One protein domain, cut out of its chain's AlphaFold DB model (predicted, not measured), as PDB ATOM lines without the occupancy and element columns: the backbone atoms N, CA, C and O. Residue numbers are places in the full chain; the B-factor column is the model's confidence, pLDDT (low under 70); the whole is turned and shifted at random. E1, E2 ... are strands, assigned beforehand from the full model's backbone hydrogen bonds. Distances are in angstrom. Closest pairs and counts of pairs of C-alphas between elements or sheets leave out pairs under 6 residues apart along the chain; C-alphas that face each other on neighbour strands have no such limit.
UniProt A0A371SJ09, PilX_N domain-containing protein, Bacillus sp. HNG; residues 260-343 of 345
ATOM      1  N   ARG A 260      46.322   7.793 -31.274       97.88
ATOM      2  CA  ARG A 260      46.029   6.559 -32.002       97.88
ATOM      3  C   ARG A 260      46.823   5.410 -31.407       97.88
ATOM      4  O   ARG A 260      48.031   5.524 -31.213       97.88
ATOM      5  N   ILE A 261      46.150   4.287 -31.187       97.56
ATOM      6  CA  ILE A 261      46.760   3.039 -30.724       97.56
ATOM      7  C   ILE A 261      46.675   1.963 -31.806       97.56
ATOM      8  O   ILE A 261      45.831   2.029 -32.703       97.56
ATOM      9  N   TYR A 262      47.546   0.961 -31.702       97.00
ATOM     10  CA  TYR A 262      47.679  -0.129 -32.666       97.00
ATOM     11  C   TYR A 262      47.613  -1.481 -31.952       97.00
ATOM     12  O   TYR A 262      48.239  -1.658 -30.907       97.00
ATOM     13  N   LYS A 263      46.865  -2.434 -32.516       94.81
ATOM     14  CA  LYS A 263      46.729  -3.801 -31.994       94.81
ATOM     15  C   LYS A 263      46.445  -4.775 -33.134       94.81
ATOM     16  O   LYS A 263      45.558  -4.515 -33.940       94.81
ATOM     17  N   ASP A 264      47.204  -5.868 -33.209       92.06
ATOM     18  CA  ASP A 264      47.068  -6.939 -34.213       92.06
ATOM     19  C   ASP A 264      46.865  -6.413 -35.651       92.06
ATOM     20  O   ASP A 264      45.866  -6.707 -36.302       92.06
ATOM     21  N   ASN A 265      47.789  -5.568 -36.131       94.50
ATOM     22  CA  ASN A 265      47.750  -4.887 -37.440       94.50
ATOM     23  C   ASN A 265      46.556  -3.944 -37.694       94.50
ATOM     24  O   ASN A 265      46.404  -3.436 -38.802       94.50
ATOM     25  N   ASN A 266      45.738  -3.659 -36.683       96.50
ATOM     26  CA  ASN A 266      44.665  -2.674 -36.747       96.50
ATOM     27  C   ASN A 266      45.028  -1.426 -35.931       96.50
ATOM     28  O   ASN A 266      45.912  -1.464 -35.073       96.50
ATOM     29  N   SER A 267      44.333  -0.314 -36.178       96.62
ATOM     30  CA  SER A 267      44.518   0.933 -35.430       96.62
ATOM     31  C   SER A 267      43.194   1.576 -35.048       96.62
ATOM     32  O   SER A 267      42.219   1.447 -35.787       96.62
ATOM     33  N   HIS A 268      43.178   2.315 -33.942       97.88
ATOM     34  CA  HIS A 268      42.007   3.055 -33.473       97.88
ATOM     35  C   HIS A 268      42.413   4.379 -32.831       97.88
ATOM     36  O   HIS A 268      43.374   4.416 -32.060       97.88
ATOM     37  N   ASP A 269      41.675   5.449 -33.125       98.19
ATOM     38  CA  ASP A 269      41.844   6.729 -32.438       98.19
ATOM     39  C   ASP A 269      41.104   6.690 -31.102       98.19
ATOM     40  O   ASP A 269      39.877   6.751 -31.057       98.19
ATOM     41  N   VAL A 270      41.851   6.575 -30.007       97.75
ATOM     42  CA  VAL A 270      41.295   6.613 -28.647       97.75
ATOM     43  C   VAL A 270      41.053   8.035 -28.184       97.75
ATOM     44  O   VAL A 270      40.135   8.255 -27.405       97.75
ATOM     45  N   ILE A 271      41.818   9.006 -28.685       98.00
ATOM     46  CA  ILE A 271      41.532  10.426 -28.492       98.00
ATOM     47  C   ILE A 271      41.483  11.088 -29.861       98.00
ATOM     48  O   ILE A 271      42.475  11.098 -30.589       98.00
ATOM     49  N   PHE A 272      40.340  11.664 -30.222       97.31
ATOM     50  CA  PHE A 272      40.189  12.381 -31.483       97.31
ATOM     51  C   PHE A 272      39.185  13.515 -31.352       97.31
ATOM     52  O   PHE A 272      38.101  13.327 -30.807       97.31
ATOM     53  N   ASN A 273      39.540  14.697 -31.859       94.75
ATOM     54  CA  ASN A 273      38.668  15.875 -31.862       94.75
ATOM     55  C   ASN A 273      38.080  16.194 -30.470       94.75
ATOM     56  O   ASN A 273      36.901  16.516 -30.325       94.75
ATOM     57  N   LYS A 274      38.934  16.106 -29.438       94.44
ATOM     58  CA  LYS A 274      38.583  16.307 -28.021       94.44
ATOM     59  C   LYS A 274      37.617  15.266 -27.443       94.44
ATOM     60  O   LYS A 274      37.051  15.518 -26.384       94.44
ATOM     61  N   SER A 275      37.434  14.116 -28.083       97.00
ATOM     62  CA  SER A 275      36.641  13.006 -27.549       97.00
ATOM     63  C   SER A 275      37.531  11.826 -27.175       97.00
ATOM     64  O   SER A 275      38.494  11.538 -27.882       97.00
ATOM     65  N   LEU A 276      37.190  11.141 -26.084       98.25
ATOM     66  CA  LEU A 276      37.787   9.876 -25.659       98.25
ATOM     67  C   LEU A 276      36.893   8.722 -26.134       98.25
ATOM     68  O   LEU A 276      35.757   8.584 -25.681       98.25
ATOM     69  N   LEU A 277      37.396   7.913 -27.063       98.31
ATOM     70  CA  LEU A 277      36.628   6.948 -27.848       98.31
ATOM     71  C   LEU A 277      37.038   5.509 -27.519       98.31
ATOM     72  O   LEU A 277      37.970   4.949 -28.097       98.31
ATOM     73  N   ILE A 278      36.291   4.882 -26.615       98.44
ATOM     74  CA  ILE A 278      36.483   3.498 -26.161       98.44
ATOM     75  C   ILE A 278      35.382   2.618 -26.777       98.44
ATOM     76  O   ILE A 278      34.588   1.952 -26.110       98.44
ATOM     77  N   ASN A 279      35.300   2.675 -28.105       97.69
ATOM     78  CA  ASN A 279      34.226   2.097 -28.918       97.69
ATOM     79  C   ASN A 279      34.701   1.019 -29.906       97.69
ATOM     80  O   ASN A 279      33.931   0.580 -30.756       97.69
ATOM     81  N   SER A 280      35.947   0.570 -29.781       97.56
ATOM     82  CA  SER A 280      36.543  -0.492 -30.594       97.56
ATOM     83  C   SER A 280      37.212  -1.529 -29.696       97.56
ATOM     84  O   SER A 280      37.761  -1.180 -28.652       97.56
ATOM     85  N   TRP A 281      37.232  -2.796 -30.119       96.75
ATOM     86  CA  TRP A 281      37.939  -3.877 -29.414       96.75
ATOM     87  C   TRP A 281      39.446  -3.594 -29.257       96.75
ATOM     88  O   TRP A 281      40.090  -4.107 -28.339       96.75
ATOM     89  N   ILE A 282      40.000  -2.745 -30.132       97.81
ATOM     90  CA  ILE A 282      41.381  -2.248 -30.089       97.81
ATOM     91  C   ILE A 282      41.600  -1.383 -28.837       97.81
ATOM     92  O   ILE A 282      42.646  -1.483 -28.204       97.81
ATOM     93  N   ALA A 283      40.596  -0.584 -28.458       97.44
ATOM     94  CA  ALA A 283      40.606   0.302 -27.292       97.44
ATOM     95  C   ALA A 283      40.228  -0.398 -25.980       97.44
ATOM     96  O   ALA A 283      40.232   0.234 -24.923       97.44
ATOM     97  N   ASN A 284      39.896  -1.692 -26.012       97.94
ATOM     98  CA  ASN A 284      39.543  -2.414 -24.799       97.94
ATOM     99  C   ASN A 284      40.735  -2.474 -23.827       97.94
ATOM    100  O   ASN A 284      41.818  -2.930 -24.202       97.94
ATOM    101  N   ASN A 285      40.505  -2.072 -22.575       97.94
ATOM    102  CA  ASN A 285      41.507  -1.892 -21.519       97.94
ATOM    103  C   ASN A 285      42.501  -0.744 -21.761       97.94
ATOM    104  O   ASN A 285      43.556  -0.705 -21.120       97.94
ATOM    105  N   TYR A 286      42.177   0.209 -22.643       98.31
ATOM    106  CA  TYR A 286      42.965   1.431 -22.789       98.31
ATOM    107  C   TYR A 286      43.108   2.146 -21.439       98.31
ATOM    108  O   TYR A 286      42.151   2.234 -20.667       98.31
ATOM    109  N   THR A 287      44.317   2.632 -21.155       98.25
ATOM    110  CA  THR A 287      44.633   3.336 -19.910       98.25
ATOM    111  C   THR A 287      44.936   4.796 -20.195       98.25
ATOM    112  O   THR A 287      45.999   5.125 -20.717       98.25
ATOM    113  N   LEU A 288      44.016   5.669 -19.794       97.69
ATOM    114  CA  LEU A 288      44.216   7.105 -19.772       97.69
ATOM    115  C   LEU A 288      45.023   7.479 -18.526       97.69
ATOM    116  O   LEU A 288      44.492   7.501 -17.415       97.69
ATOM    117  N   LYS A 289      46.308   7.784 -18.707       96.19
ATOM    118  CA  LYS A 289      47.173   8.259 -17.618       96.19
ATOM    119  C   LYS A 289      46.993   9.758 -17.400       96.19
ATOM    120  O   LYS A 289      47.307  10.560 -18.278       96.19
ATOM    121  N   MET A 290      46.537  10.145 -16.214       94.81
ATOM    122  CA  MET A 290      46.246  11.532 -15.862       94.81
ATOM    123  C   MET A 290      47.397  12.194 -15.098       94.81
ATOM    124  O   MET A 290      47.477  12.161 -13.871       94.81
ATOM    125  N   ASN A 291      48.271  12.893 -15.823       93.06
ATOM    126  CA  ASN A 291      49.314  13.723 -15.207       93.06
ATOM    127  C   ASN A 291      48.848  15.146 -14.844       93.06
ATOM    128  O   ASN A 291      49.566  15.858 -14.147       93.06
ATOM    129  N   LYS A 292      47.657  15.551 -15.293       94.38
ATOM    130  CA  LYS A 292      47.028  16.853 -15.041       94.38
ATOM    131  C   LYS A 292      45.517  16.755 -15.221       94.38
ATOM    132  O   LYS A 292      45.021  15.748 -15.721       94.38
ATOM    133  N   ASP A 293      44.819  17.818 -14.853       95.62
ATOM    134  CA  ASP A 293      43.386  17.959 -15.095       95.62
ATOM    135  C   ASP A 293      43.106  18.144 -16.589       95.62
ATOM    136  O   ASP A 293      43.796  18.903 -17.285       95.62
ATOM    137  N   ILE A 294      42.093  17.438 -17.089       95.38
ATOM    138  CA  ILE A 294      41.792  17.363 -18.524       95.38
ATOM    139  C   ILE A 294      40.331  17.667 -18.828       95.38
ATOM    140  O   ILE A 294      39.468  17.618 -17.950       95.38
ATOM    141  N   GLN A 295      40.063  18.011 -20.083       95.25
ATOM    142  CA  GLN A 295      38.714  18.218 -20.589       95.25
ATOM    143  C   GLN A 295      38.461  17.452 -21.889       95.25
ATOM    144  O   GLN A 295      39.343  17.361 -22.747       95.25
ATOM    145  N   PHE A 296      37.235  16.951 -22.035       95.69
ATOM    146  CA  PHE A 296      36.732  16.293 -23.236       95.69
ATOM    147  C   PHE A 296      35.382  16.879 -23.655       95.69
ATOM    148  O   PHE A 296      34.569  17.289 -22.832       95.69
ATOM    149  N   ASN A 297      35.104  16.864 -24.952       94.94
ATOM    150  CA  ASN A 297      33.750  17.066 -25.448       94.94
ATOM    151  C   ASN A 297      32.890  15.840 -25.134       94.94
ATOM    152  O   ASN A 297      31.784  15.978 -24.627       94.94
ATOM    153  N   GLU A 298      33.416  14.644 -25.384       96.06
ATOM    154  CA  GLU A 298      32.698  13.398 -25.151       96.06
ATOM    155  C   GLU A 298      33.629  12.324 -24.593       96.06
ATOM    156  O   GLU A 298      34.782  12.200 -25.010       96.06
ATOM    157  N   ILE A 299      33.109  11.523 -23.670       97.94
ATOM    158  CA  ILE A 299      33.675  10.225 -23.315       97.94
ATOM    159  C   ILE A 299      32.661   9.181 -23.764       97.94
ATOM    160  O   ILE A 299      31.564   9.123 -23.210       97.94
ATOM    161  N   TYR A 300      33.024   8.378 -24.763       98.19
ATOM    162  CA  TYR A 300      32.143   7.379 -25.357       98.19
ATOM    163  C   TYR A 300      32.682   5.966 -25.136       98.19
ATOM    164  O   TYR A 300      33.775   5.634 -25.600       98.19
ATOM    165  N   ILE A 301      31.912   5.127 -24.440       98.31
ATOM    166  CA  ILE A 301      32.312   3.759 -24.084       98.31
ATOM    167  C   ILE A 301      31.195   2.781 -24.445       98.31
ATOM    168  O   ILE A 301      30.104   2.822 -23.881       98.31
ATOM    169  N   THR A 302      31.474   1.865 -25.370       98.00
ATOM    170  CA  THR A 302      30.487   0.886 -25.848       98.00
ATOM    171  C   THR A 302      31.098  -0.510 -26.002       98.00
ATOM    172  O   THR A 302      32.294  -0.706 -25.778       98.00
ATOM    173  N   SER A 303      30.277  -1.488 -26.392       96.62
ATOM    174  CA  SER A 303      30.674  -2.871 -26.689       96.62
ATOM    175  C   SER A 303      31.365  -3.608 -25.534       96.62
ATOM    176  O   SER A 303      32.245  -4.433 -25.771       96.62
ATOM    177  N   ASN A 304      30.976  -3.324 -24.284       97.25
ATOM    178  CA  ASN A 304      31.549  -3.904 -23.060       97.25
ATOM    179  C   ASN A 304      33.064  -3.645 -22.909       97.25
ATOM    180  O   ASN A 304      33.762  -4.359 -22.183       97.25
ATOM    181  N   ASN A 305      33.588  -2.622 -23.592       98.12
ATOM    182  CA  ASN A 305      34.977  -2.217 -23.442       98.12
ATOM    183  C   ASN A 305      35.204  -1.578 -22.067       98.12
ATOM    184  O   ASN A 305      34.311  -0.951 -21.487       98.12
ATOM    185  N   THR A 306      36.425  -1.721 -21.556       98.44
ATOM    186  CA  THR A 306      36.844  -1.114 -20.286       98.44
ATOM    187  C   THR A 306      37.799   0.049 -20.534       98.44
ATOM    188  O   THR A 306      38.830  -0.131 -21.183       98.44
ATOM    189  N   LEU A 307      37.469   1.226 -19.997       98.50
ATOM    190  CA  LEU A 307      38.370   2.370 -19.861       98.50
ATOM    191  C   LEU A 307      39.027   2.326 -18.481       98.50
ATOM    192  O   LEU A 307      38.324   2.338 -17.472       98.50
ATOM    193  N   ASN A 308      40.355   2.336 -18.431       98.62
ATOM    194  CA  ASN A 308      41.106   2.541 -17.198       98.62
ATOM    195  C   ASN A 308      41.541   4.011 -17.110       98.62
ATOM    196  O   ASN A 308      42.162   4.523 -18.039       98.62
ATOM    197  N   ILE A 309      41.236   4.689 -16.008       98.25
ATOM    198  CA  ILE A 309      41.702   6.050 -15.724       98.25
ATOM    199  C   ILE A 309      42.701   5.959 -14.576       98.25
ATOM    200  O   ILE A 309      42.324   5.644 -13.450       98.25
ATOM    201  N   ASP A 310      43.973   6.205 -14.872       97.88
ATOM    202  CA  ASP A 310      45.069   6.119 -13.906       97.88
ATOM    203  C   ASP A 310      45.425   7.513 -13.383       97.88
ATOM    204  O   ASP A 310      45.930   8.361 -14.124       97.88
ATOM    205  N   LEU A 311      45.135   7.745 -12.103       97.06
ATOM    206  CA  LEU A 311      45.343   9.014 -11.404       97.06
ATOM    207  C   LEU A 311      46.708   9.090 -10.704       97.06
ATOM    208  O   LEU A 311      47.116  10.159 -10.238       97.06
ATOM    209  N   GLY A 312      47.406   7.959 -10.561       94.69
ATOM    210  CA  GLY A 312      48.513   7.832  -9.618       94.69
ATOM    211  C   GLY A 312      48.066   8.120  -8.177       94.69
ATOM    212  O   GLY A 312      47.120   7.516  -7.672       94.69
ATOM    213  N   SER A 313      48.754   9.038  -7.495       95.12
ATOM    214  CA  SER A 313      48.490   9.381  -6.088       95.12
ATOM    215  C   SER A 313      47.807  10.734  -5.877       95.12
ATOM    216  O   SER A 313      47.648  11.149  -4.733       95.12
ATOM    217  N   ALA A 314      47.478  11.460  -6.946       93.56
ATOM    218  CA  ALA A 314      46.994  12.831  -6.853       93.56
ATOM    219  C   ALA A 314      45.521  12.939  -7.248       93.56
ATOM    220  O   ALA A 314      45.051  12.214  -8.124       93.56
ATOM    221  N   ASP A 315      44.822  13.889  -6.635       95.00
ATOM    222  CA  ASP A 315      43.455  14.224  -7.015       95.00
ATOM    223  C   ASP A 315      43.441  14.886  -8.394       95.00
ATOM    224  O   ASP A 315      44.353  15.645  -8.762       95.00
ATOM    225  N   ARG A 316      42.425  14.546  -9.184       94.69
ATOM    226  CA  ARG A 316      42.318  14.956 -10.582       94.69
ATOM    227  C   ARG A 316      40.891  15.270 -10.967       94.69
ATOM    228  O   ARG A 316      39.943  14.637 -10.502       94.69
ATOM    229  N   ASN A 317      40.771  16.197 -11.907       94.88
ATOM    230  CA  ASN A 317      39.503  16.616 -12.468       94.88
ATOM    231  C   ASN A 317      39.421  16.268 -13.954       94.88
ATOM    232  O   ASN A 317      40.334  16.559 -14.735       94.88
ATOM    233  N   ILE A 318      38.285  15.703 -14.353       95.31
ATOM    234  CA  ILE A 318      37.875  15.627 -15.754       95.31
ATOM    235  C   ILE A 318      36.637  16.501 -15.917       95.31
ATOM    236  O   ILE A 318      35.660  16.329 -15.194       95.31
ATOM    237  N   VAL A 319      36.665  17.416 -16.883       94.38
ATOM    238  CA  VAL A 319      35.469  18.137 -17.340       94.38
ATOM    239  C   VAL A 319      35.015  17.512 -18.653       94.38
ATOM    240  O   VAL A 319      35.817  17.365 -19.572       94.38
ATOM    241  N   VAL A 320      33.750  17.112 -18.750       94.75
ATOM    242  CA  VAL A 320      33.197  16.471 -19.947       94.75
ATOM    243  C   VAL A 320      31.834  17.056 -20.304       94.75
ATOM    244  O   VAL A 320      31.003  17.257 -19.421       94.75
ATOM    245  N   ASN A 321      31.589  17.323 -21.590       93.50
ATOM    246  CA  ASN A 321      30.267  17.800 -22.021       93.50
ATOM    247  C   ASN A 321      29.253  16.666 -22.152       93.50
ATOM    248  O   ASN A 321      28.087  16.847 -21.841       93.50
ATOM    249  N   HIS A 322      29.687  15.488 -22.591       95.06
ATOM    250  CA  HIS A 322      28.820  14.324 -22.700       95.06
ATOM    251  C   HIS A 322      29.543  13.060 -22.226       95.06
ATOM    252  O   HIS A 322      30.509  12.611 -22.845       95.06
ATOM    253  N   LEU A 323      29.095  12.482 -21.109       95.81
ATOM    254  CA  LEU A 323      29.521  11.150 -20.683       95.81
ATOM    255  C   LEU A 323      28.511  10.124 -21.207       95.81
ATOM    256  O   LEU A 323      27.398  10.034 -20.694       95.81
ATOM    257  N   ASN A 324      28.916   9.333 -22.195       95.88
ATOM    258  CA  ASN A 324      28.053   8.387 -22.890       95.88
ATOM    259  C   ASN A 324      28.587   6.955 -22.744       95.88
ATOM    260  O   ASN A 324      29.550   6.554 -23.401       95.88
ATOM    261  N   VAL A 325      27.960   6.171 -21.863       96.44
ATOM    262  CA  VAL A 325      28.372   4.793 -21.545       96.44
ATOM    263  C   VAL A 325      27.196   3.835 -21.777       96.44
ATOM    264  O   VAL A 325      26.629   3.316 -20.819       96.44
ATOM    265  N   PRO A 326      26.775   3.601 -23.037       95.31
ATOM    266  CA  PRO A 326      25.647   2.717 -23.328       95.31
ATOM    267  C   PRO A 326      25.913   1.262 -22.923       95.31
ATOM    268  O   PRO A 326      24.990   0.555 -22.528       95.31
ATOM    269  N   ASN A 327      27.161   0.793 -23.044       95.75
ATOM    270  CA  ASN A 327      27.563  -0.561 -22.663       95.75
ATOM    271  C   ASN A 327      29.085  -0.630 -22.463       95.75
ATOM    272  O   ASN A 327      29.827  -0.834 -23.421       95.75
ATOM    273  N   GLY A 328      29.572  -0.464 -21.236       96.31
ATOM    274  CA  GLY A 328      31.006  -0.459 -20.955       96.31
ATOM    275  C   GLY A 328      31.326  -0.329 -19.473       96.31
ATOM    276  O   GLY A 328      30.430  -0.340 -18.630       96.31
ATOM    277  N   LYS A 329      32.618  -0.221 -19.156       97.62
ATOM    278  CA  LYS A 329      33.117  -0.089 -17.781       97.62
ATOM    279  C   LYS A 329      34.125   1.047 -17.688       97.62
ATOM    280  O   LYS A 329      34.971   1.197 -18.568       97.62
ATOM    281  N   ILE A 330      34.059   1.801 -16.597       97.88
ATOM    282  CA  ILE A 330      35.103   2.743 -16.195       97.88
ATOM    283  C   ILE A 330      35.741   2.181 -14.934       97.88
ATOM    284  O   ILE A 330      35.051   1.904 -13.956       97.88
ATOM    285  N   ASN A 331      37.053   2.008 -14.977       97.75
ATOM    286  CA  ASN A 331      37.858   1.589 -13.848       97.75
ATOM    287  C   ASN A 331      38.784   2.735 -13.443       97.75
ATOM    288  O   ASN A 331      39.465   3.310 -14.293       97.75
ATOM    289  N   ILE A 332      38.805   3.063 -12.156       97.31
ATOM    290  CA  ILE A 332      39.656   4.120 -11.607       97.31
ATOM    291  C   ILE A 332      40.831   3.457 -10.897       97.31
ATOM    292  O   ILE A 332      40.641   2.618 -10.021       97.31
ATOM    293  N   ILE A 333      42.041   3.825 -11.302       97.25
ATOM    294  CA  ILE A 333      43.293   3.269 -10.797       97.25
ATOM    295  C   ILE A 333      44.054   4.372 -10.064       97.25
ATOM    296  O   ILE A 333      44.190   5.486 -10.567       97.25
ATOM    297  N   GLY A 334      44.570   4.044  -8.880       95.69
ATOM    298  CA  GLY A 334      45.345   4.958  -8.046       95.69
ATOM    299  C   GLY A 334      44.730   5.172  -6.666       95.69
ATOM    300  O   GLY A 334      43.721   4.563  -6.317       95.69
ATOM    301  N   THR A 335      45.370   6.027  -5.870       95.00
ATOM    302  CA  THR A 335      44.914   6.400  -4.518       95.00
ATOM    303  C   THR A 335      44.331   7.811  -4.450       95.00
ATOM    304  O   THR A 335      43.835   8.205  -3.399       95.00
ATOM    305  N   GLY A 336      44.426   8.583  -5.537       91.69
ATOM    306  CA  GLY A 336      43.812   9.905  -5.646       91.69
ATOM    307  C   GLY A 336      42.303   9.840  -5.892       91.69
ATOM    308  O   GLY A 336      41.756   8.805  -6.279       91.69
ATOM    309  N   LYS A 337      41.622  10.968  -5.699       92.75
ATOM    310  CA  LYS A 337      40.203  11.147  -6.008       92.75
ATOM    311  C   LYS A 337      40.022  11.686  -7.427       92.75
ATOM    312  O   LYS A 337      40.584  12.721  -7.784       92.75
ATOM    313  N   LEU A 338      39.174  11.026  -8.215       94.94
ATOM    314  CA  LEU A 338      38.666  11.586  -9.467       94.94
ATOM    315  C   LEU A 338      37.379  12.366  -9.201       94.94
ATOM    316  O   LEU A 338      36.408  11.804  -8.691       94.94
ATOM    317  N   THR A 339      37.348  13.629  -9.617       93.06
ATOM    318  CA  THR A 339      36.107  14.399  -9.743       93.06
ATOM    319  C   THR A 339      35.758  14.537 -11.221       93.06
ATOM    320  O   THR A 339      36.536  15.082 -12.008       93.06
ATOM    321  N   LEU A 340      34.586  14.035 -11.607       92.69
ATOM    322  CA  LEU A 340      34.065  14.171 -12.963       92.69
ATOM    323  C   LEU A 340      32.985  15.254 -12.993       92.69
ATOM    324  O   LEU A 340      31.919  15.098 -12.403       92.69
ATOM    325  N   TYR A 341      33.262  16.335 -13.710       91.56
ATOM    326  CA  TYR A 341      32.320  17.414 -13.964       91.56
ATOM    327  C   TYR A 341      31.623  17.152 -15.298       91.56
ATOM    328  O   TYR A 341      32.233  17.325 -16.354       91.56
ATOM    329  N   VAL A 342      30.360  16.730 -15.255       91.50
ATOM    330  CA  VAL A 342      29.542  16.511 -16.457       91.50
ATOM    331  C   VAL A 342      28.688  17.752 -16.691       91.50
ATOM    332  O   VAL A 342      27.870  18.102 -15.841       91.50
ATOM    333  N   THR A 343      28.906  18.449 -17.806       81.06
ATOM    334  CA  THR A 343      28.088  19.616 -18.161       81.06
ATOM    335  C   THR A 343      26.827  19.172 -18.899       81.06
ATOM    336  O   THR A 343      26.821  18.157 -19.584       81.06
TER     337      THR A 343
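What this domain is: This is residues 260 to 343 of the 345 residues of the protein "PilX_N domain-containing protein" of Bacillus sp. HNG (UniProt A0A371SJ09). The chain is wound in three stacked turns, E4 with E5, E6 with E7 and E8 with E9, making a tube of roughly triangular outline: E4, E6 and E8 form one side, residues 294 to 297 of E5 and 316 to 321 of E7 with E9 a second, and the rest of E5 and E7 with E3 the third. At one end, beyond E3, the hairpin of E1 and E2 continues the stack. The printed part has 84 residues with nine named strands, E1 to E9 in order along the chain, and no named helix; the class is all strand. The larger sheet, E1 E2 E3 E5 E7 E9, is mixed, and the sheet E4 E6 E8 is parallel. The whole is compact, with a radius of gyration of the C-alphas of 12.4 A and spans of 36 by 25 by 22 A.

How they stand to each other: The largest sheet runs E1, residues 260 to 263, E2, 266 to 272, E3, 275 to 278, E5, 294 to 301, E7, 316 to 324, and E9, 338 to 342; it is strongly twisted and curled like part of a barrel. E5 bends by 84 degrees at residue 297 and E7 by 90 degrees at residue 321; these two C-alphas face each other at 4.9 A. E5 and E7 are parallel at 42 degrees, with N 296 and O 319 2.9 A apart. E7 and E9 are parallel at 38 degrees, with N 320 and O 341 at 2.8 A. E3 and E5 are parallel at 35 degrees, with N 276 and O 298 at 2.8 A. E1, E2 and E3 form a meander, each strand the antiparallel neighbour of the one before, with N 261 and O 268 at 2.9 A and N 277 and O 270 at 2.8 A. The other sheet holds E4, residues 286 to 289, E6, 305 to 310, and E8, 328 to 333, with N 308 and O 286 at 2.9 A and N 331 and O 307 at 2.8 A. The two sheets form a sandwich, two sheets face to face, their best planes 32 degrees apart. E1 and E9 are apart.

Where its parts are: E1 begins at C-alpha 260, (46.029, 6.559, -32.002). E7 is 20.0 A long, E5 17.5 A, E2 16.6 A, E8 16.4 A, E6 16.2 A and E9 12.5 A; E1, E3 and E4 are shorter. E9 ends at C-alpha 342, (29.542, 16.511, -16.457).

The domain as a whole: The C-alphas farthest apart, those of Asn 265 and Thr 343, are 36.9 A apart. The printed part has no cut. The link E3 to E4 is short; the other links are tight. Mean pLDDT of the printed part is 96.0, and no printed residue is under 70.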